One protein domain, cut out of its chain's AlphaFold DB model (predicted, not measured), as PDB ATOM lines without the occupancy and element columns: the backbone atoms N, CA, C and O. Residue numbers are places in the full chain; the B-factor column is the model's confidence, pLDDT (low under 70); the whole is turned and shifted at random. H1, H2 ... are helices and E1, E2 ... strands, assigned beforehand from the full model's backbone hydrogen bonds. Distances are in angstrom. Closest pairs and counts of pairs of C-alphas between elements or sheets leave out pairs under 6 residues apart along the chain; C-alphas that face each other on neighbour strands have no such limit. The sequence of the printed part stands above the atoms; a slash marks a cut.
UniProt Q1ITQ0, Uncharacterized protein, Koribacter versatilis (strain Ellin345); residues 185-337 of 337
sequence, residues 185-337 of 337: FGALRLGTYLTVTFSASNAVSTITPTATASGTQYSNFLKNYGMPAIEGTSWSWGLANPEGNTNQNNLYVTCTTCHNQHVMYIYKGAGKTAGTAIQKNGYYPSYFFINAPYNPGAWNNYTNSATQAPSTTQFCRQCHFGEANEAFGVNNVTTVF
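What this domain is: This is residues 185 to 337 of the 337 residues of an uncharacterized protein of Koribacter versatilis (strain Ellin345) (UniProt Q1ITQ0). With little regular structure, this loop-rich body has hairpin E1 and E2 at one end and parallel pair E5 and E6 with H3 at the other. Of 153 printed residues, 50 are in five named helices and six named strands, a mixed class. It is compact, radius of gyration of the C-alphas 15.3 A, spanning 50 by 35 by 25 A.

Where its parts are: E1, residues 194 to 198, begins at C-alpha (-8.542, 49.689, -6.126). Then come E2, 204 to 209, 14.5 A; H1, 217 to 225, 12.5 A; H2, 255 to 258; E3, 266 to 268; E4, 283 to 285; H3, 296 to 301; E5, 308 to 310; H4, 313 to 316; H5, 325 to 328; E6, 334 to 336, ending at C-alpha (-10.675, 24.784, 2.000).

How they stand to each other: Antiparallel E1 and E2 have N 195 and O 208 within hydrogen-bond range, 2.8 A. H1 touches H5, closest C-alphas Gln 217 and Glu 326, 5.1 A. H1 has every O i to N i+4 pair within range; H3 has 0 of 2, and 1 of 3 O i to N i+3 pairs.

The domain as a whole: The printed part has no cut. Links H1 to H2 and E3 to E4 are long. Residues 234 to 236 have pLDDT under 70.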
ATOM      1  N   PHE A 185      -2.380  53.558   1.677       91.31
ATOM      2  CA  PHE A 185      -2.882  52.942   0.459       91.31
ATOM      3  C   PHE A 185      -1.910  53.062  -0.719       91.31
ATOM      4  O   PHE A 185      -1.818  52.151  -1.545       91.31
ATOM      5  N   GLY A 186      -1.158  54.168  -0.787       90.50
ATOM      6  CA  GLY A 186      -0.095  54.359  -1.768       90.50
ATOM      7  C   GLY A 186       1.123  53.477  -1.486       90.50
ATOM      8  O   GLY A 186       1.583  52.759  -2.375       90.50
ATOM      9  N   ALA A 187       1.622  53.489  -0.247       91.19
ATOM     10  CA  ALA A 187       2.772  52.694   0.184       91.19
ATOM     11  C   ALA A 187       2.526  51.182   0.039       91.19
ATOM     12  O   ALA A 187       3.405  50.456  -0.428       91.19
ATOM     13  N   LEU A 188       1.301  50.744   0.342       87.88
ATOM     14  CA  LEU A 188       0.817  49.371   0.174       87.88
ATOM     15  C   LEU A 188       0.432  49.034  -1.280       87.88
ATOM     16  O   LEU A 188       0.011  47.919  -1.568       87.88
ATOM     17  N   ARG A 189       0.575  49.988  -2.215       87.88
ATOM     18  CA  ARG A 189       0.296  49.839  -3.659       87.88
ATOM     19  C   ARG A 189      -1.137  49.413  -3.996       87.88
ATOM     20  O   ARG A 189      -1.398  48.974  -5.122       87.88
ATOM     21  N   LEU A 190      -2.081  49.613  -3.077       86.56
ATOM     22  CA  LEU A 190      -3.485  49.230  -3.241       86.56
ATOM     23  C   LEU A 190      -4.156  50.002  -4.384       86.56
ATOM     24  O   LEU A 190      -5.006  49.449  -5.081       86.56
ATOM     25  N   GLY A 191      -3.700  51.229  -4.663       87.50
ATOM     26  CA  GLY A 191      -4.175  52.052  -5.784       87.50
ATOM     27  C   GLY A 191      -3.941  51.468  -7.178       87.50
ATOM     28  O   GLY A 191      -4.555  51.924  -8.140       87.50
ATOM     29  N   THR A 192      -3.101  50.437  -7.299       85.44
ATOM     30  CA  THR A 192      -2.935  49.672  -8.548       85.44
ATOM     31  C   THR A 192      -4.202  48.881  -8.889       85.44
ATOM     32  O   THR A 192      -4.539  48.695 -10.059       85.44
ATOM     33  N   TYR A 193      -4.915  48.432  -7.857       85.19
ATOM     34  CA  TYR A 193      -6.015  47.477  -7.965       85.19
ATOM     35  C   TYR A 193      -7.362  48.091  -7.598       85.19
ATOM     36  O   TYR A 193      -8.393  47.677  -8.123       85.19
ATOM     37  N   LEU A 194      -7.355  49.094  -6.720       87.56
ATOM     38  CA  LEU A 194      -8.542  49.689  -6.126       87.56
ATOM     39  C   LEU A 194      -8.592  51.201  -6.335       87.56
ATOM     40  O   LEU A 194      -7.581  51.901  -6.316       87.56
ATOM     41  N   THR A 195      -9.800  51.708  -6.537       90.12
ATOM     42  CA  THR A 195     -10.123  53.132  -6.574       90.12
ATOM     43  C   THR A 195     -11.095  53.440  -5.454       90.12
ATOM     44  O   THR A 195     -12.053  52.692  -5.237       90.12
ATOM     45  N   VAL A 196     -10.853  54.551  -4.765       90.94
ATOM     46  CA  VAL A 196     -11.723  55.044  -3.704       90.94
ATOM     47  C   VAL A 196     -12.449  56.296  -4.167       90.94
ATOM     48  O   VAL A 196     -11.841  57.214  -4.716       90.94
ATOM     49  N   THR A 197     -13.756  56.340  -3.930       91.00
ATOM     50  CA  THR A 197     -14.544  57.566  -4.062       91.00
ATOM     51  C   THR A 197     -14.888  58.110  -2.686       91.00
ATOM     52  O   THR A 197     -15.091  57.353  -1.734       91.00
ATOM     53  N   PHE A 198     -14.962  59.433  -2.589       90.69
ATOM     54  CA  PHE A 198     -15.272  60.140  -1.355       90.69
ATOM     55  C   PHE A 198     -16.654  60.784  -1.451       90.69
ATOM     56  O   PHE A 198     -17.074  61.230  -2.521       90.69
ATOM     57  N   SER A 199     -17.374  60.815  -0.333       89.25
ATOM     58  CA  SER A 199     -18.641  61.531  -0.211       89.25
ATOM     59  C   SER A 199     -18.407  63.046  -0.185       89.25
ATOM     60  O   SER A 199     -17.284  63.520  -0.022       89.25
ATOM     61  N   ALA A 200     -19.489  63.828  -0.255       87.88
ATOM     62  CA  ALA A 200     -19.425  65.285  -0.093       87.88
ATOM     63  C   ALA A 200     -18.909  65.736   1.291       87.88
ATOM     64  O   ALA A 200     -18.505  66.882   1.449       87.88
ATOM     65  N   SER A 201     -18.920  64.845   2.289       86.69
ATOM     66  CA  SER A 201     -18.355  65.080   3.622       86.69
ATOM     67  C   SER A 201     -16.922  64.551   3.758       86.69
ATOM     68  O   SER A 201     -16.460  64.346   4.877       86.69
ATOM     69  N   ASN A 202     -16.246  64.264   2.641       86.94
ATOM     70  CA  ASN A 202     -14.901  63.685   2.573       86.94
ATOM     71  C   ASN A 202     -14.759  62.316   3.267       86.94
ATOM     72  O   ASN A 202     -13.650  61.892   3.567       86.94
ATOM     73  N   ALA A 203     -15.853  61.588   3.507       84.31
ATOM     74  CA  ALA A 203     -15.782  60.216   4.009       84.31
ATOM     75  C   ALA A 203     -15.557  59.238   2.848       84.31
ATOM     76  O   ALA A 203     -16.034  59.482   1.738       84.31
ATOM     77  N   VAL A 204     -14.884  58.110   3.092       86.31
ATOM     78  CA  VAL A 204     -14.803  57.018   2.107       86.31
ATOM     79  C   VAL A 204     -16.225  56.555   1.774       86.31
ATOM     80  O   VAL A 204     -16.972  56.132   2.652       86.31
ATOM     81  N   SER A 205     -16.620  56.680   0.507       85.75
ATOM     82  CA  SER A 205     -17.968  56.352   0.035       85.75
ATOM     83  C   SER A 205     -18.016  54.970  -0.602       85.75
ATOM     84  O   SER A 205     -18.848  54.141  -0.230       85.75
ATOM     85  N   THR A 206     -17.122  54.699  -1.551       85.94
ATOM     86  CA  THR A 206     -16.999  53.377  -2.166       85.94
ATOM     87  C   THR A 206     -15.544  53.032  -2.408       85.94
ATOM     88  O   THR A 206     -14.745  53.895  -2.766       85.94
ATOM     89  N   ILE A 207     -15.226  51.749  -2.265       86.31
ATOM     90  CA  ILE A 207     -14.001  51.161  -2.786       86.31
ATOM     91  C   ILE A 207     -14.417  50.194  -3.890       86.31
ATOM     92  O   ILE A 207     -15.306  49.363  -3.704       86.31
ATOM     93  N   THR A 208     -13.823  50.333  -5.068       85.69
ATOM     94  CA  THR A 208     -14.122  49.481  -6.225       85.69
ATOM     95  C   THR A 208     -12.837  49.096  -6.941       85.69
ATOM     96  O   THR A 208     -11.871  49.858  -6.875       85.69
ATOM     97  N   PRO A 209     -12.798  47.967  -7.667       85.31
ATOM     98  CA  PRO A 209     -11.691  47.700  -8.575       85.31
ATOM     99  C   PRO A 209     -11.464  48.875  -9.533       85.31
ATOM    100  O   PRO A 209     -12.419  49.495 -10.011       85.31
ATOM    101  N   THR A 210     -10.196  49.189  -9.801       85.00
ATOM    102  CA  THR A 210      -9.826  50.191 -10.808       85.00
ATOM    103  C   THR A 210     -10.385  49.781 -12.170       85.00
ATOM    104  O   THR A 210     -10.527  48.594 -12.477       85.00
ATOM    105  N   ALA A 211     -10.666  50.757 -13.037       75.25
ATOM    106  CA  ALA A 211     -11.094  50.465 -14.407       75.25
ATOM    107  C   ALA A 211     -10.063  49.602 -15.157       75.25
ATOM    108  O   ALA A 211     -10.439  48.716 -15.920       75.25
ATOM    109  N   THR A 212      -8.771  49.812 -14.885       70.94
ATOM    110  CA  THR A 212      -7.669  49.000 -15.421       70.94
ATOM    111  C   THR A 212      -7.634  47.582 -14.859       70.94
ATOM    112  O   THR A 212      -7.110  46.699 -15.527       70.94
ATOM    113  N   ALA A 213      -8.192  47.341 -13.669       71.75
ATOM    114  CA  ALA A 213      -8.306  46.015 -13.076       71.75
ATOM    115  C   ALA A 213      -9.614  45.283 -13.440       71.75
ATOM    116  O   ALA A 213      -9.716  44.070 -13.227       71.75
ATOM    117  N   SER A 214     -10.609  45.964 -14.011       70.00
ATOM    118  CA  SER A 214     -11.847  45.324 -14.468       70.00
ATOM    119  C   SER A 214     -11.574  44.334 -15.607       70.00
ATOM    120  O   SER A 214     -10.918  44.673 -16.589       70.00
ATOM    121  N   GLY A 215     -12.051  43.092 -15.479       72.44
ATOM    122  CA  GLY A 215     -11.776  42.018 -16.443       72.44
ATOM    123  C   GLY A 215     -10.358  41.437 -16.366       72.44
ATOM    124  O   GLY A 215      -9.993  40.610 -17.199       72.44
ATOM    125  N   THR A 216      -9.557  41.842 -15.375       82.38
ATOM    126  CA  THR A 216      -8.217  41.293 -15.127       82.38
ATOM    127  C   THR A 216      -8.238  40.151 -14.113       82.38
ATOM    128  O   THR A 216      -9.253  39.864 -13.474       82.38
ATOM    129  N   GLN A 217      -7.071  39.553 -13.897       85.44
ATOM    130  CA  GLN A 217      -6.777  38.647 -12.788       85.44
ATOM    131  C   GLN A 217      -7.279  39.163 -11.426       85.44
ATOM    132  O   GLN A 217      -7.854  38.401 -10.654       85.44
ATOM    133  N   TYR A 218      -7.175  40.467 -11.155       84.31
ATOM    134  CA  TYR A 218      -7.687  41.038  -9.908       84.31
ATOM    135  C   TYR A 218      -9.220  40.979  -9.812       84.31
ATOM    136  O   TYR A 218      -9.777  40.702  -8.753       84.31
ATOM    137  N   SER A 219      -9.931  41.166 -10.927       83.62
ATOM    138  CA  SER A 219     -11.391  41.023 -10.931       83.62
ATOM    139  C   SER A 219     -11.845  39.580 -10.680       83.62
ATOM    140  O   SER A 219     -12.883  39.371 -10.051       83.62
ATOM    141  N   ASN A 220     -11.046  38.583 -11.082       85.19
ATOM    142  CA  ASN A 220     -11.294  37.183 -10.733       85.19
ATOM    143  C   ASN A 220     -11.081  36.931  -9.239       85.19
ATOM    144  O   ASN A 220     -11.913  36.267  -8.622       85.19
ATOM    145  N   PHE A 221     -10.031  37.514  -8.653       87.44
ATOM    146  CA  PHE A 221      -9.798  37.456  -7.210       87.44
ATOM    147  C   PHE A 221     -11.015  37.992  -6.440       87.44
ATOM    148  O   PHE A 221     -11.578  37.288  -5.601       87.44
ATOM    149  N   LEU A 222     -11.498  39.186  -6.799       87.44
ATOM    150  CA  LEU A 222     -12.682  39.782  -6.171       87.44
ATOM    151  C   LEU A 222     -13.953  38.963  -6.400       87.44
ATOM    152  O   LEU A 222     -14.801  38.870  -5.519       87.44
ATOM    153  N   LYS A 223     -14.109  38.331  -7.566       86.19
ATOM    154  CA  LYS A 223     -15.241  37.430  -7.818       86.19
ATOM    155  C   LYS A 223     -15.199  36.204  -6.903       86.19
ATOM    156  O   LYS A 223     -16.249  35.755  -6.439       86.19
ATOM    157  N   ASN A 224     -14.010  35.665  -6.649       85.38
ATOM    158  CA  ASN A 224     -13.829  34.475  -5.829       85.38
ATOM    159  C   ASN A 224     -14.014  34.769  -4.339       85.38
ATOM    160  O   ASN A 224     -14.717  34.028  -3.647       85.38
ATOM    161  N   TYR A 225     -13.449  35.871  -3.858       85.69
ATOM    162  CA  TYR A 225     -13.316  36.133  -2.424       85.69
ATOM    163  C   TYR A 225     -14.092  37.352  -1.926       85.69
ATOM    164  O   TYR A 225     -14.211  37.541  -0.722       85.69
ATOM    165  N   GLY A 226     -14.674  38.138  -2.828       86.25
ATOM    166  CA  GLY A 226     -15.255  39.432  -2.503       86.25
ATOM    167  C   GLY A 226     -14.192  40.518  -2.342       86.25
ATOM    168  O   GLY A 226     -12.996  40.303  -2.541       86.25
ATOM    169  N   MET A 227     -14.654  41.711  -1.987       82.94
ATOM    170  CA  MET A 227     -13.809  42.811  -1.550       82.94
ATOM    171  C   MET A 227     -13.103  42.448  -0.236       82.94
ATOM    172  O   MET A 227     -13.707  41.846   0.651       82.94
ATOM    173  N   PRO A 228     -11.831  42.819  -0.080       74.75
ATOM    174  CA  PRO A 228     -11.090  42.556   1.143       74.75
ATOM    175  C   PRO A 228     -11.599  43.428   2.293       74.75
ATOM    176  O   PRO A 228     -12.227  44.467   2.073       74.75
ATOM    177  N   ALA A 229     -11.305  43.038   3.535       77.94
ATOM    178  CA  ALA A 229     -11.865  43.709   4.707       77.94
ATOM    179  C   ALA A 229     -11.349  45.145   4.923       77.94
ATOM    180  O   ALA A 229     -11.910  45.879   5.733       77.94
ATOM    181  N   ILE A 230     -10.381  45.591   4.111       81.12
ATOM    182  CA  ILE A 230      -9.972  46.995   3.965       81.12
ATOM    183  C   ILE A 230     -11.119  47.934   3.553       81.12
ATOM    184  O   ILE A 230     -11.028  49.141   3.751       81.12
ATOM    185  N   GLU A 231     -12.215  47.417   2.997       78.25
ATOM    186  CA  GLU A 231     -13.430  48.210   2.761       78.25
ATOM    187  C   GLU A 231     -14.273  48.419   4.030       78.25
ATOM    188  O   GLU A 231     -15.134  49.298   4.083       78.25
ATOM    189  N   GLY A 232     -14.001  47.648   5.078       76.75
ATOM    190  CA  GLY A 232     -14.822  47.573   6.270       76.75
ATOM    191  C   GLY A 232     -15.995  46.616   6.087       76.75
ATOM    192  O   GLY A 232     -16.409  46.254   4.983       76.75
ATOM    193  N   THR A 233     -16.542  46.178   7.213       70.38
ATOM    194  CA  THR A 233     -17.734  45.329   7.260       70.38
ATOM    195  C   THR A 233     -18.748  45.949   8.214       70.38
ATOM    196  O   THR A 233     -18.494  46.974   8.839       70.38
ATOM    197  N   SER A 234     -19.906  45.314   8.397       66.81
ATOM    198  CA  SER A 234     -20.828  45.706   9.472       66.81
ATOM    199  C   SER A 234     -20.240  45.539  10.883       66.81
ATOM    200  O   SER A 234     -20.872  45.963  11.846       66.81
ATOM    201  N   TRP A 235     -19.074  44.899  11.017       65.75
ATOM    202  CA  TRP A 235     -18.490  44.481  12.294       65.75
ATOM    203  C   TRP A 235     -17.043  44.946  12.498       65.75
ATOM    204  O   TRP A 235     -16.483  44.711  13.564       65.75
ATOM    205  N   SER A 236     -16.440  45.581  11.493       69.50
ATOM    206  CA  SER A 236     -15.042  46.015  11.490       69.50
ATOM    207  C   SER A 236     -14.892  47.298  10.685       69.50
ATOM    208  O   SER A 236     -15.617  47.517   9.709       69.50
ATOM    209  N   TRP A 237     -13.911  48.113  11.043       77.94
ATOM    210  CA  TRP A 237     -13.597  49.318  10.287       77.94
ATOM    211  C   TRP A 237     -12.743  48.973   9.066       77.94
ATOM    212  O   TRP A 237     -12.026  47.977   9.061       77.94
ATOM    213  N   GLY A 238     -12.899  49.739   7.989       84.38
ATOM    214  CA  GLY A 238     -12.076  49.593   6.792       84.38
ATOM    215  C   GLY A 238     -10.752  50.329   6.943       84.38
ATOM    216  O   GLY A 238     -10.190  50.436   8.035       84.38
ATOM    217  N   LEU A 239     -10.256  50.859   5.833       88.62
ATOM    218  CA  LEU A 239      -9.194  51.856   5.842       88.62
ATOM    219  C   LEU A 239      -9.651  53.095   6.610       88.62
ATOM    220  O   LEU A 239     -10.759  53.597   6.398       88.62
ATOM    221  N   ALA A 240      -8.768  53.596   7.461       91.00
ATOM    222  CA  ALA A 240      -8.939  54.875   8.119       91.00
ATOM    223  C   ALA A 240      -8.713  56.014   7.121       91.00
ATOM    224  O   ALA A 240      -7.891  55.903   6.198       91.00
ATOM    225  N   ASN A 241      -9.444  57.112   7.307       90.06
ATOM    226  CA  ASN A 241      -9.265  58.313   6.502       90.06
ATOM    227  C   ASN A 241      -8.830  59.468   7.399       90.06
ATOM    228  O   ASN A 241      -9.606  59.856   8.274       90.06
ATOM    229  N   PRO A 242      -7.656  60.075   7.155       83.50
ATOM    230  CA  PRO A 242      -7.303  61.312   7.831       83.50
ATOM    231  C   PRO A 242      -8.417  62.352   7.649       83.50
ATOM    232  O   PRO A 242      -9.022  62.447   6.576       83.50
ATOM    233  N   GLU A 243      -8.709  63.128   8.690       76.88
ATOM    234  CA  GLU A 243      -9.836  64.060   8.669       76.88
ATOM    235  C   GLU A 243      -9.749  65.022   7.470       76.88
ATOM    236  O   GLU A 243      -8.728  65.667   7.225       76.88
ATOM    237  N   GLY A 244     -10.828  65.094   6.684       75.62
ATOM    238  CA  GLY A 244     -10.922  65.981   5.524       75.62
ATOM    239  C   GLY A 244     -10.085  65.574   4.305       75.62
ATOM    240  O   GLY A 244     -10.061  66.320   3.325       75.62
ATOM    241  N   ASN A 245      -9.428  64.413   4.315       87.12
ATOM    242  CA  ASN A 245      -8.623  63.953   3.191       87.12
ATOM    243  C   ASN A 245      -9.482  63.327   2.074       87.12
ATOM    244  O   ASN A 245     -10.320  62.459   2.310       87.12
ATOM    245  N   THR A 246      -9.224  63.743   0.831       90.81
ATOM    246  CA  THR A 246      -9.851  63.202  -0.393       90.81
ATOM    247  C   THR A 246      -8.844  62.528  -1.324       90.81
ATOM    248  O   THR A 246      -9.162  62.201  -2.469       90.81
ATOM    249  N   ASN A 247      -7.600  62.349  -0.877       92.38
ATOM    250  CA  ASN A 247      -6.589  61.610  -1.615       92.38
ATOM    251  C   ASN A 247      -6.565  60.164  -1.114       92.38
ATOM    252  O   ASN A 247      -6.154  59.900   0.017       92.38
ATOM    253  N   GLN A 248      -6.962  59.220  -1.972       92.75
ATOM    254  CA  GLN A 248      -6.987  57.798  -1.621       92.75
ATOM    255  C   GLN A 248      -5.631  57.281  -1.131       92.75
ATOM    256  O   GLN A 248      -5.598  56.408  -0.277       92.75
ATOM    257  N   ASN A 249      -4.516  57.838  -1.620       93.25
ATOM    258  CA  ASN A 249      -3.176  57.370  -1.262       93.25
ATOM    259  C   ASN A 249      -2.801  57.663   0.194       93.25
ATOM    260  O   ASN A 249      -1.846  57.071   0.677       93.25
ATOM    261  N   ASN A 250      -3.549  58.538   0.872       92.75
ATOM    262  CA  ASN A 250      -3.356  58.878   2.279       92.75
ATOM    263  C   ASN A 250      -4.263  58.062   3.216       92.75
ATOM    264  O   ASN A 250      -4.130  58.179   4.430       92.75
ATOM    265  N   LEU A 251      -5.191  57.260   2.681       93.31
ATOM    266  CA  LEU A 251      -5.940  56.296   3.488       93.31
ATOM    267  C   LEU A 251      -4.965  55.286   4.078       93.31
ATOM    268  O   LEU A 251      -4.024  54.902   3.389       93.31
ATOM    269  N   TYR A 252      -5.182  54.828   5.300       93.00
ATOM    270  CA  TYR A 252      -4.207  53.985   5.986       93.00
ATOM    271  C   TYR A 252      -4.850  52.821   6.718       93.00
ATOM    272  O   TYR A 252      -6.046  52.820   7.014       93.00
ATOM    273  N   VAL A 253      -4.047  51.787   6.955       91.94
ATOM    274  CA  VAL A 253      -4.490  50.604   7.687       91.94
ATOM    275  C   VAL A 253      -4.287  50.806   9.187       91.94
ATOM    276  O   VAL A 253      -3.290  51.365   9.647       91.94
ATOM    277  N   THR A 254      -5.262  50.338   9.952       92.06
ATOM    278  CA  THR A 254      -5.236  50.267  11.415       92.06
ATOM    279  C   THR A 254      -5.312  48.801  11.833       92.06
ATOM    280  O   THR A 254      -5.581  47.929  10.999       92.06
ATOM    281  N   CYS A 255      -5.134  48.488  13.117       89.88
ATOM    282  CA  CYS A 255      -5.273  47.111  13.596       89.88
ATOM    283  C   CYS A 255      -6.667  46.553  13.260       89.88
ATOM    284  O   CYS A 255      -6.805  45.429  12.779       89.88
ATOM    285  N   THR A 256      -7.699  47.383  13.424       87.75
ATOM    286  CA  THR A 256      -9.105  47.052  13.145       87.75
ATOM    287  C   THR A 256      -9.458  46.919  11.666       87.75
ATOM    288  O   THR A 256     -10.538  46.432  11.338       87.75
ATOM    289  N   THR A 257      -8.560  47.320  10.761       88.44
ATOM    290  CA  THR A 257      -8.716  47.032   9.330       88.44
ATOM    291  C   THR A 257      -8.575  45.526   9.072       88.44
ATOM    292  O   THR A 257      -9.324  44.950   8.283       88.44
ATOM    293  N   CYS A 258      -7.650  44.871   9.781       86.38
ATOM    294  CA  CYS A 258      -7.306  43.459   9.590       86.38
ATOM    295  C   CYS A 258      -7.894  42.539  10.671       86.38
ATOM    296  O   CYS A 258      -8.081  41.344  10.426       86.38
ATOM    297  N   HIS A 259      -8.204  43.089  11.846       86.69
ATOM    298  CA  HIS A 259      -8.772  42.371  12.983       86.69
ATOM    299  C   HIS A 259     -10.177  42.871  13.331       86.69
ATOM    300  O   HIS A 259     -10.504  44.042  13.170       86.69
ATOM    301  N   ASN A 260     -11.016  41.973  13.834       82.88
ATOM    302  CA  ASN A 260     -12.334  42.265  14.373       82.88
ATOM    303  C   ASN A 260     -12.305  42.032  15.880       82.88
ATOM    304  O   ASN A 260     -12.331  40.893  16.321       82.88
ATOM    305  N   GLN A 261     -12.319  43.101  16.663       77.88
ATOM    306  CA  GLN A 261     -12.227  43.077  18.122       77.88
ATOM    307  C   GLN A 261     -13.423  42.429  18.846       77.88
ATOM    308  O   GLN A 261     -13.385  42.282  20.062       77.88
ATOM    309  N   HIS A 262     -14.489  42.067  18.128       78.56
ATOM    310  CA  HIS A 262     -15.724  41.541  18.716       78.56
ATOM    311  C   HIS A 262     -16.002  40.081  18.368       78.56
ATOM    312  O   HIS A 262     -16.854  39.464  19.004       78.56
ATOM    313  N   VAL A 263     -15.364  39.538  17.325       77.94
ATOM    314  CA  VAL A 263     -15.680  38.198  16.822       77.94
ATOM    315  C   VAL A 263     -14.400  37.418  16.583       77.94
ATOM    316  O   VAL A 263     -13.630  37.723  15.678       77.94
ATOM    317  N   MET A 264     -14.191  36.380  17.392       76.62
ATOM    318  CA  MET A 264     -12.951  35.603  17.358       76.62
ATOM    319  C   MET A 264     -13.046  34.370  16.458       76.62
ATOM    320  O   MET A 264     -12.128  34.101  15.693       76.62
ATOM    321  N   TYR A 265     -14.139  33.610  16.567       78.44
ATOM    322  CA  TYR A 265     -14.187  32.237  16.042       78.44
ATOM    323  C   TYR A 265     -14.892  32.067  14.707       78.44
ATOM    324  O   TYR A 265     -14.815  31.002  14.088       78.44
ATOM    325  N   ILE A 266     -15.634  33.085  14.285       80.88
ATOM    326  CA  ILE A 266     -16.499  32.989  13.121       80.88
ATOM    327  C   ILE A 266     -16.348  34.239  12.277       80.88
ATOM    328  O   ILE A 266     -16.689  35.340  12.695       80.88
ATOM    329  N   TYR A 267     -15.919  34.054  11.041       85.25
ATOM    330  CA  TYR A 267     -16.041  35.067  10.015       85.25
ATOM    331  C   TYR A 267     -17.370  34.891   9.276       85.25
ATOM    332  O   TYR A 267     -17.681  33.808   8.775       85.25
ATOM    333  N   LYS A 268     -18.161  35.963   9.183       84.94
ATOM    334  CA  LYS A 268     -19.396  35.980   8.392       84.94
ATOM    335  C   LYS A 268     -19.168  36.752   7.097       84.94
ATOM    336  O   LYS A 268     -18.982  37.966   7.138       84.94
ATOM    337  N   GLY A 269     -19.273  36.072   5.955       83.31
ATOM    338  CA  GLY A 269     -19.239  36.727   4.646       83.31
ATOM    339  C   GLY A 269     -20.432  37.671   4.494       83.31
ATOM    340  O   GLY A 269     -21.584  37.242   4.612       83.31
ATOM    341  N   ALA A 270     -20.198  38.964   4.263       78.00
ATOM    342  CA  ALA A 270     -21.267  39.960   4.250       78.00
ATOM    343  C   ALA A 270     -21.002  41.097   3.261       78.00
ATOM    344  O   ALA A 270     -19.872  41.500   3.018       78.00
ATOM    345  N   GLY A 271     -22.084  41.654   2.711       76.56
ATOM    346  CA  GLY A 271     -22.004  42.812   1.824       76.56
ATOM    347  C   GLY A 271     -21.051  42.573   0.654       76.56
ATOM    348  O   GLY A 271     -21.272  41.662  -0.144       76.56
ATOM    349  N   LYS A 272     -20.022  43.413   0.564       74.81
ATOM    350  CA  LYS A 272     -19.031  43.390  -0.509       74.81
ATOM    351  C   LYS A 272     -17.896  42.400  -0.267       74.81
ATOM    352  O   LYS A 272     -17.255  42.036  -1.238       74.81
ATOM    353  N   THR A 273     -17.720  41.877   0.949       79.44
ATOM    354  CA  THR A 273     -16.724  40.830   1.246       79.44
ATOM    355  C   THR A 273     -17.183  39.420   0.873       79.44
ATOM    356  O   THR A 273     -16.557  38.430   1.237       79.44
ATOM    357  N   ALA A 274     -18.302  39.318   0.154       84.31
ATOM    358  CA  ALA A 274     -18.806  38.062  -0.363       84.31
ATOM    359  C   ALA A 274     -18.342  37.825  -1.811       84.31
ATOM    360  O   ALA A 274     -18.492  38.693  -2.669       84.31
ATOM    361  N   GLY A 275     -17.860  36.617  -2.079       87.00
ATOM    362  CA  GLY A 275     -17.536  36.080  -3.399       87.00
ATOM    363  C   GLY A 275     -18.121  34.678  -3.597       87.00
ATOM    364  O   GLY A 275     -18.983  34.224  -2.841       87.00
ATOM    365  N   THR A 276     -17.669  33.967  -4.630       88.62
ATOM    366  CA  THR A 276     -18.113  32.586  -4.894       88.62
ATOM    367  C   THR A 276     -17.625  31.598  -3.832       88.62
ATOM    368  O   THR A 276     -18.384  30.703  -3.455       88.62
ATOM    369  N   ALA A 277     -16.397  31.764  -3.327       87.44
ATOM    370  CA  ALA A 277     -15.825  30.941  -2.261       87.44
ATOM    371  C   ALA A 277     -16.297  31.399  -0.871       87.44
ATOM    372  O   ALA A 277     -16.666  30.571  -0.038       87.44
ATOM    373  N   ILE A 278     -16.327  32.715  -0.640       88.38
ATOM    374  CA  ILE A 278     -16.814  33.331   0.602       88.38
ATOM    375  C   ILE A 278     -18.247  33.814   0.372       88.38
ATOM    376  O   ILE A 278     -18.501  34.958   0.023       88.38
ATOM    377  N   GLN A 279     -19.208  32.920   0.520       88.50
ATOM    378  CA  GLN A 279     -20.609  33.171   0.232       88.50
ATOM    379  C   GLN A 279     -21.214  34.229   1.159       88.50
ATOM    380  O   GLN A 279     -20.919  34.313   2.355       88.50
ATOM    381  N   LYS A 280     -22.147  35.011   0.610       87.56
ATOM    382  CA  LYS A 280     -22.947  35.965   1.383       87.56
ATOM    383  C   LYS A 280     -23.764  35.223   2.443       87.56
ATOM    384  O   LYS A 280     -24.501  34.297   2.120       87.56
ATOM    385  N   ASN A 281     -23.680  35.689   3.686       84.75
ATOM    386  CA  ASN A 281     -24.212  35.044   4.888       84.75
ATOM    387  C   ASN A 281     -23.609  33.662   5.197       84.75
ATOM    388  O   ASN A 281     -24.123  32.981   6.081       84.75
ATOM    389  N   GLY A 282     -22.535  33.265   4.509       86.06
ATOM    390  CA  GLY A 282     -21.741  32.101   4.874       86.06
ATOM    391  C   GLY A 282     -20.995  32.349   6.184       86.06
ATOM    392  O   GLY A 282     -20.596  33.481   6.474       86.06
ATOM    393  N   TYR A 283     -20.826  31.286   6.964       86.12
ATOM    394  CA  TYR A 283     -20.110  31.289   8.234       86.12
ATOM    395  C   TYR A 283     -18.870  30.415   8.091       86.12
ATOM    396  O   TYR A 283     -18.966  29.261   7.678       86.12
ATOM    397  N   TYR A 284     -17.719  30.985   8.417       86.88
ATOM    398  CA  TYR A 284     -16.413  30.376   8.217       86.88
ATOM    399  C   TYR A 284     -15.630  30.409   9.527       86.88
ATOM    400  O   TYR A 284     -15.755  31.391  10.260       86.88
ATOM    401  N   PRO A 285     -14.808  29.394   9.842       84.50
ATOM    402  CA  PRO A 285     -13.931  29.476  11.002       84.50
ATOM    403  C   PRO A 285     -12.962  30.661  10.877       84.50
ATOM    404  O   PRO A 285     -12.471  30.959   9.784       84.50
ATOM    405  N   SER A 286     -12.685  31.315  12.000       85.56
ATOM    406  CA  SER A 286     -11.594  32.279  12.167       85.56
ATOM    407  C   SER A 286     -10.939  32.072  13.537       85.56
ATOM    408  O   SER A 286     -11.502  31.390  14.395       85.56
ATOM    409  N   TYR A 287      -9.746  32.626  13.730       82.75
ATOM    410  CA  TYR A 287      -9.013  32.638  14.999       82.75
ATOM    411  C   TYR A 287      -8.254  33.964  15.135       82.75
ATOM    412  O   TYR A 287      -8.084  34.685  14.148       82.75
ATOM    413  N   PHE A 288      -7.780  34.292  16.339       83.19
ATOM    414  CA  PHE A 288      -6.962  35.477  16.617       83.19
ATOM    415  C   PHE A 288      -7.632  36.797  16.218       83.19
ATOM    416  O   PHE A 288      -6.967  37.755  15.817       83.19
ATOM    417  N   PHE A 289      -8.967  36.833  16.293       83.94
ATOM    418  CA  PHE A 289      -9.773  37.992  15.904       83.94
ATOM    419  C   PHE A 289      -9.497  38.442  14.461       83.94
ATOM    420  O   PHE A 289      -9.641  39.614  14.139       83.94
ATOM    421  N   ILE A 290      -9.070  37.537  13.578       87.50
ATOM    422  CA  ILE A 290      -8.786  37.864  12.181       87.50
ATOM    423  C   ILE A 290     -10.090  38.166  11.434       87.50
ATOM    424  O   ILE A 290     -11.059  37.401  11.478       87.50
ATOM    425  N   ASN A 291     -10.086  39.257  10.670       85.88
ATOM    426  CA  ASN A 291     -11.214  39.701   9.857       85.88
ATOM    427  C   ASN A 291     -11.269  39.032   8.469       85.88
ATOM    428  O   ASN A 291     -11.431  39.678   7.436       85.88
ATOM    429  N   ALA A 292     -11.098  37.717   8.444       86.88
ATOM    430  CA  ALA A 292     -11.190  36.873   7.258       86.88
ATOM    431  C   ALA A 292     -11.456  35.426   7.697       86.88
ATOM    432  O   ALA A 292     -11.223  35.092   8.861       86.88
ATOM    433  N   PRO A 293     -11.893  34.533   6.793       88.75
ATOM    434  CA  PRO A 293     -11.815  33.105   7.055       88.75
ATOM    435  C   PRO A 293     -10.372  32.711   7.375       88.75
ATOM    436  O   PRO A 293      -9.455  33.044   6.625       88.75
ATOM    437  N   TYR A 294     -10.172  31.992   8.471       88.62
ATOM    438  CA  TYR A 294      -8.858  31.549   8.908       88.62
ATOM    439  C   TYR A 294      -9.005  30.222   9.651       88.62
ATOM    440  O   TYR A 294      -9.374  30.194  10.820       88.62
ATOM    441  N   ASN A 295      -8.727  29.106   8.972       87.44
ATOM    442  CA  ASN A 295      -8.737  27.782   9.586       87.44
ATOM    443  C   ASN A 295      -7.407  27.052   9.350       87.44
ATOM    444  O   ASN A 295      -7.231  26.410   8.311       87.44
ATOM    445  N   PRO A 296      -6.469  27.087  10.311       80.56
ATOM    446  CA  PRO A 296      -5.233  26.313  10.215       80.56
ATOM    447  C   PRO A 296      -5.509  24.799  10.154       80.56
ATOM    448  O   PRO A 296      -4.750  24.051   9.546       80.56
ATOM    449  N   GLY A 297      -6.627  24.336  10.723       79.62
ATOM    450  CA  GLY A 297      -7.039  22.930  10.771       79.62
ATOM    451  C   GLY A 297      -7.685  22.408   9.491       79.62
ATOM    452  O   GLY A 297      -7.996  21.218   9.420       79.62
ATOM    453  N   ALA A 298      -7.864  23.260   8.479       82.00
ATOM    454  CA  ALA A 298      -8.474  22.883   7.211       82.00
ATOM    455  C   ALA A 298      -7.682  21.792   6.467       82.00
ATOM    456  O   ALA A 298      -8.257  21.113   5.622       82.00
ATOM    457  N   TRP A 299      -6.394  21.594   6.783       72.75
ATOM    458  CA  TRP A 299      -5.492  20.653   6.099       72.75
ATOM    459  C   TRP A 299      -6.031  19.215   6.001       72.75
ATOM    460  O   TRP A 299      -5.817  18.552   4.990       72.75
ATOM    461  N   ASN A 300      -6.797  18.755   6.997       71.50
ATOM    462  CA  ASN A 300      -7.415  17.422   6.993       71.50
ATOM    463  C   ASN A 300      -8.457  17.226   5.875       71.50
ATOM    464  O   ASN A 300      -8.786  16.096   5.530       71.50
ATOM    465  N   ASN A 301      -8.967  18.319   5.306       77.31
ATOM    466  CA  ASN A 301      -9.974  18.311   4.246       77.31
ATOM    467  C   ASN A 301      -9.357  18.488   2.845       77.31
ATOM    468  O   ASN A 301     -10.083  18.684   1.867       77.31
ATOM    469  N   TYR A 302      -8.026  18.440   2.730       82.19
ATOM    470  CA  TYR A 302      -7.337  18.594   1.452       82.19
ATOM    471  C   TYR A 302      -7.355  17.266   0.715       82.19
ATOM    472  O   TYR A 302      -6.718  16.295   1.112       82.19
ATOM    473  N   THR A 303      -8.072  17.243  -0.394       84.12
ATOM    474  CA  THR A 303      -8.143  16.105  -1.305       84.12
ATOM    475  C   THR A 303      -7.179  16.261  -2.480       84.12
ATOM    476  O   THR A 303      -6.797  15.262  -3.085       84.12
ATOM    477  N   ASN A 304      -6.750  17.489  -2.800       83.25
ATOM    478  CA  ASN A 304      -5.786  17.775  -3.860       83.25
ATOM    479  C   ASN A 304      -5.048  19.109  -3.633       83.25
ATOM    480  O   ASN A 304      -5.546  20.180  -3.987       83.25
ATOM    481  N   SER A 305      -3.809  19.038  -3.139       80.25
ATOM    482  CA  SER A 305      -2.963  20.207  -2.853       80.25
ATOM    483  C   SER A 305      -2.606  21.069  -4.073       80.25
ATOM    484  O   SER A 305      -2.251  22.229  -3.899       80.25
ATOM    485  N   ALA A 306      -2.732  20.557  -5.302       83.69
ATOM    486  CA  ALA A 306      -2.480  21.338  -6.516       83.69
ATOM    487  C   ALA A 306      -3.666  22.234  -6.918       83.69
ATOM    488  O   ALA A 306      -3.505  23.151  -7.719       83.69
ATOM    489  N   THR A 307      -4.865  21.969  -6.389       86.75
ATOM    490  CA  THR A 307      -6.107  22.694  -6.745       86.75
ATOM    491  C   THR A 307      -6.859  23.221  -5.523       86.75
ATOM    492  O   THR A 307      -7.998  23.680  -5.636       86.75
ATOM    493  N   GLN A 308      -6.223  23.183  -4.350       88.56
ATOM    494  CA  GLN A 308      -6.798  23.620  -3.083       88.56
ATOM    495  C   GLN A 308      -5.818  24.494  -2.299       88.56
ATOM    496  O   GLN A 308      -4.657  24.135  -2.119       88.56
ATOM    497  N   ALA A 309      -6.308  25.633  -1.811       86.94
ATOM    498  CA  ALA A 309      -5.571  26.557  -0.957       86.94
ATOM    499  C   ALA A 309      -6.192  26.637   0.451       86.94
ATOM    500  O   ALA A 309      -7.420  26.555   0.581       86.94
ATOM    501  N   PRO A 310      -5.378  26.865   1.500       87.56
ATOM    502  CA  PRO A 310      -5.890  27.102   2.845       87.56
ATOM    503  C   PRO A 310      -6.722  28.370   2.929       87.56
ATOM    504  O   PRO A 310      -6.335  29.401   2.371       87.56
ATOM    505  N   SER A 311      -7.781  28.346   3.735       88.69
ATOM    506  CA  SER A 311      -8.470  29.568   4.154       88.69
ATOM    507  C   SER A 311      -7.540  30.544   4.879       88.69
ATOM    508  O   SER A 311      -7.693  31.744   4.700       88.69
ATOM    509  N   THR A 312      -6.491  30.080   5.570       87.62
ATOM    510  CA  THR A 312      -5.505  30.973   6.216       87.62
ATOM    511  C   THR A 312      -4.799  31.926   5.244       87.62
ATOM    512  O   THR A 312      -4.380  33.005   5.650       87.62
ATOM    513  N   THR A 313      -4.724  31.590   3.950       86.25
ATOM    514  CA  THR A 313      -4.157  32.488   2.925       86.25
ATOM    515  C   THR A 313      -5.036  33.703   2.634       86.25
ATOM    516  O   THR A 313      -4.532  34.705   2.127       86.25
ATOM    517  N   GLN A 314      -6.332  33.649   2.964       84.31
ATOM    518  CA  GLN A 314      -7.262  34.749   2.705       84.31
ATOM    519  C   GLN A 314      -6.928  35.985   3.532       84.31
ATOM    520  O   GLN A 314      -7.111  37.097   3.051       84.31
ATOM    521  N   PHE A 315      -6.362  35.801   4.728       85.31
ATOM    522  CA  PHE A 315      -5.893  36.913   5.544       85.31
ATOM    523  C   PHE A 315      -4.801  37.724   4.834       85.31
ATOM    524  O   PHE A 315      -4.945  38.933   4.674       85.31
ATOM    525  N   CYS A 316      -3.754  37.058   4.338       84.19
ATOM    526  CA  CYS A 316      -2.642  37.717   3.646       84.19
ATOM    527  C   CYS A 316      -3.122  38.425   2.372       84.19
ATOM    528  O   CYS A 316      -2.714  39.543   2.052       84.19
ATOM    529  N   ARG A 317      -4.050  37.780   1.661       82.88
ATOM    530  CA  ARG A 317      -4.635  38.280   0.417       82.88
ATOM    531  C   ARG A 317      -5.513  39.515   0.606       82.88
ATOM    532  O   ARG A 317      -5.982  40.033  -0.393       82.88
ATOM    533  N   GLN A 318      -5.723  40.016   1.824       76.94
ATOM    534  CA  GLN A 318      -6.405  41.296   2.032       76.94
ATOM    535  C   GLN A 318      -5.598  42.503   1.538       76.94
ATOM    536  O   GLN A 318      -6.196  43.513   1.174       76.94
ATOM    537  N   CYS A 319      -4.267  42.383   1.497       77.50
ATOM    538  CA  CYS A 319      -3.355  43.423   1.007       77.50
ATOM    539  C   CYS A 319      -2.414  42.906  -0.096       77.50
ATOM    540  O   CYS A 319      -2.005  43.670  -0.968       77.50
ATOM    541  N   HIS A 320      -2.109  41.606  -0.095       82.81
ATOM    542  CA  HIS A 320      -1.172  40.960  -1.019       82.81
ATOM    543  C   HIS A 320      -1.892  40.307  -2.206       82.81
ATOM    544  O   HIS A 320      -1.878  39.088  -2.391       82.81
ATOM    545  N   PHE A 321      -2.597  41.119  -2.999       80.12
ATOM    546  CA  PHE A 321      -3.329  40.616  -4.169       80.12
ATOM    547  C   PHE A 321      -2.408  40.147  -5.290       80.12
ATOM    548  O   PHE A 321      -2.761  39.221  -6.017       80.12
ATOM    549  N   GLY A 322      -1.247  40.792  -5.445       79.38
ATOM    550  CA  GLY A 322      -0.259  40.436  -6.465       79.38
ATOM    551  C   GLY A 322       0.331  39.041  -6.254       79.38
ATOM    552  O   GLY A 322       0.864  38.443  -7.182       79.38
ATOM    553  N   GLU A 323       0.186  38.510  -5.045       84.12
ATOM    554  CA  GLU A 323       0.651  37.203  -4.610       84.12
ATOM    555  C   GLU A 323      -0.464  36.140  -4.649       84.12
ATOM    556  O   GLU A 323      -0.224  34.967  -4.355       84.12
ATOM    557  N   ALA A 324      -1.697  36.518  -5.009       85.56
ATOM    558  CA  ALA A 324      -2.810  35.585  -5.138       85.56
ATOM    559  C   ALA A 324      -2.676  34.707  -6.394       85.56
ATOM    560  O   ALA A 324      -2.079  35.100  -7.393       85.56
ATOM    561  N   ASN A 325      -3.305  33.528  -6.375       87.06
ATOM    562  CA  ASN A 325      -3.307  32.592  -7.508       87.06
ATOM    563  C   ASN A 325      -3.783  33.262  -8.804       87.06
ATOM    564  O   ASN A 325      -3.214  33.059  -9.881       87.06
ATOM    565  N   GLU A 326      -4.805  34.104  -8.685       87.44
ATOM    566  CA  GLU A 326      -5.399  34.807  -9.804       87.44
ATOM    567  C   GLU A 326      -4.392  35.741 -10.477       87.44
ATOM    568  O   GLU A 326      -4.375  35.779 -11.704       87.44
ATOM    569  N   ALA A 327      -3.489  36.391  -9.726       84.75
ATOM    570  CA  ALA A 327      -2.417  37.243 -10.262       84.75
ATOM    571  C   ALA A 327      -1.397  36.481 -11.134       84.75
ATOM    572  O   ALA A 327      -0.669  37.078 -11.925       84.75
ATOM    573  N   PHE A 328      -1.386  35.148 -11.065       86.62
ATOM    574  CA  PHE A 328      -0.592  34.278 -11.939       86.62
ATOM    575  C   PHE A 328      -1.446  33.550 -12.991       86.62
ATOM    576  O   PHE A 328      -0.969  32.649 -13.676       86.62
ATOM    577  N   GLY A 329      -2.719  33.930 -13.148       86.38
ATOM    578  CA  GLY A 329      -3.651  33.320 -14.103       86.38
ATOM    579  C   GLY A 329      -4.246  31.988 -13.637       86.38
ATOM    580  O   GLY A 329      -4.938  31.322 -14.410       86.38
ATOM    581  N   VAL A 330      -4.031  31.609 -12.377       87.31
ATOM    582  CA  VAL A 330      -4.546  30.367 -11.797       87.31
ATOM    583  C   VAL A 330      -5.905  30.642 -11.150       87.31
ATOM    584  O   VAL A 330      -5.992  31.254 -10.092       87.31
ATOM    585  N   ASN A 331      -6.985  30.191 -11.796       84.94
ATOM    586  CA  ASN A 331      -8.368  30.533 -11.415       84.94
ATOM    587  C   ASN A 331      -9.206  29.329 -10.948       84.94
ATOM    588  O   ASN A 331     -10.382  29.470 -10.632       84.94
ATOM    589  N   ASN A 332      -8.622  28.132 -10.949       84.88
ATOM    590  CA  ASN A 332      -9.284  26.868 -10.620       84.88
ATOM    591  C   ASN A 332      -8.888  26.324  -9.237       84.88
ATOM    592  O   ASN A 332      -9.182  25.170  -8.930       84.88
ATOM    593  N   VAL A 333      -8.210  27.131  -8.416       86.81
ATOM    594  CA  VAL A 333      -7.858  26.752  -7.048       86.81
ATOM    595  C   VAL A 333      -9.023  27.084  -6.127       86.81
ATOM    596  O   VAL A 333      -9.406  28.240  -5.975       86.81
ATOM    597  N   THR A 334      -9.578  26.054  -5.502       88.75
ATOM    598  CA  THR A 334     -10.642  26.194  -4.506       88.75
ATOM    599  C   THR A 334     -10.057  26.466  -3.123       88.75
ATOM    600  O   THR A 334      -8.895  26.160  -2.853       88.75
ATOM    601  N   THR A 335     -10.844  27.060  -2.229       88.19
ATOM    602  CA  THR A 335     -10.425  27.297  -0.841       88.19
ATOM    603  C   THR A 335     -11.058  26.276   0.081       88.19
ATOM    604  O   THR A 335     -12.260  26.022   0.004       88.19
ATOM    605  N   VAL A 336     -10.236  25.703   0.953       89.00
ATOM    606  CA  VAL A 336     -10.675  24.784   2.000       89.00
ATOM    607  C   VAL A 336     -10.819  25.580   3.293       89.00
ATOM    608  O   VAL A 336      -9.863  26.229   3.729       89.00
ATOM    609  N   PHE A 337     -12.023  25.559   3.862       86.50
ATOM    610  CA  PHE A 337     -12.393  26.293   5.071       86.50
ATOM    611  C   PHE A 337     -12.426  25.407   6.307       86.50
ATOM    612  O   PHE A 337     -12.669  24.183   6.205       86.50
TER     613      PHE A 337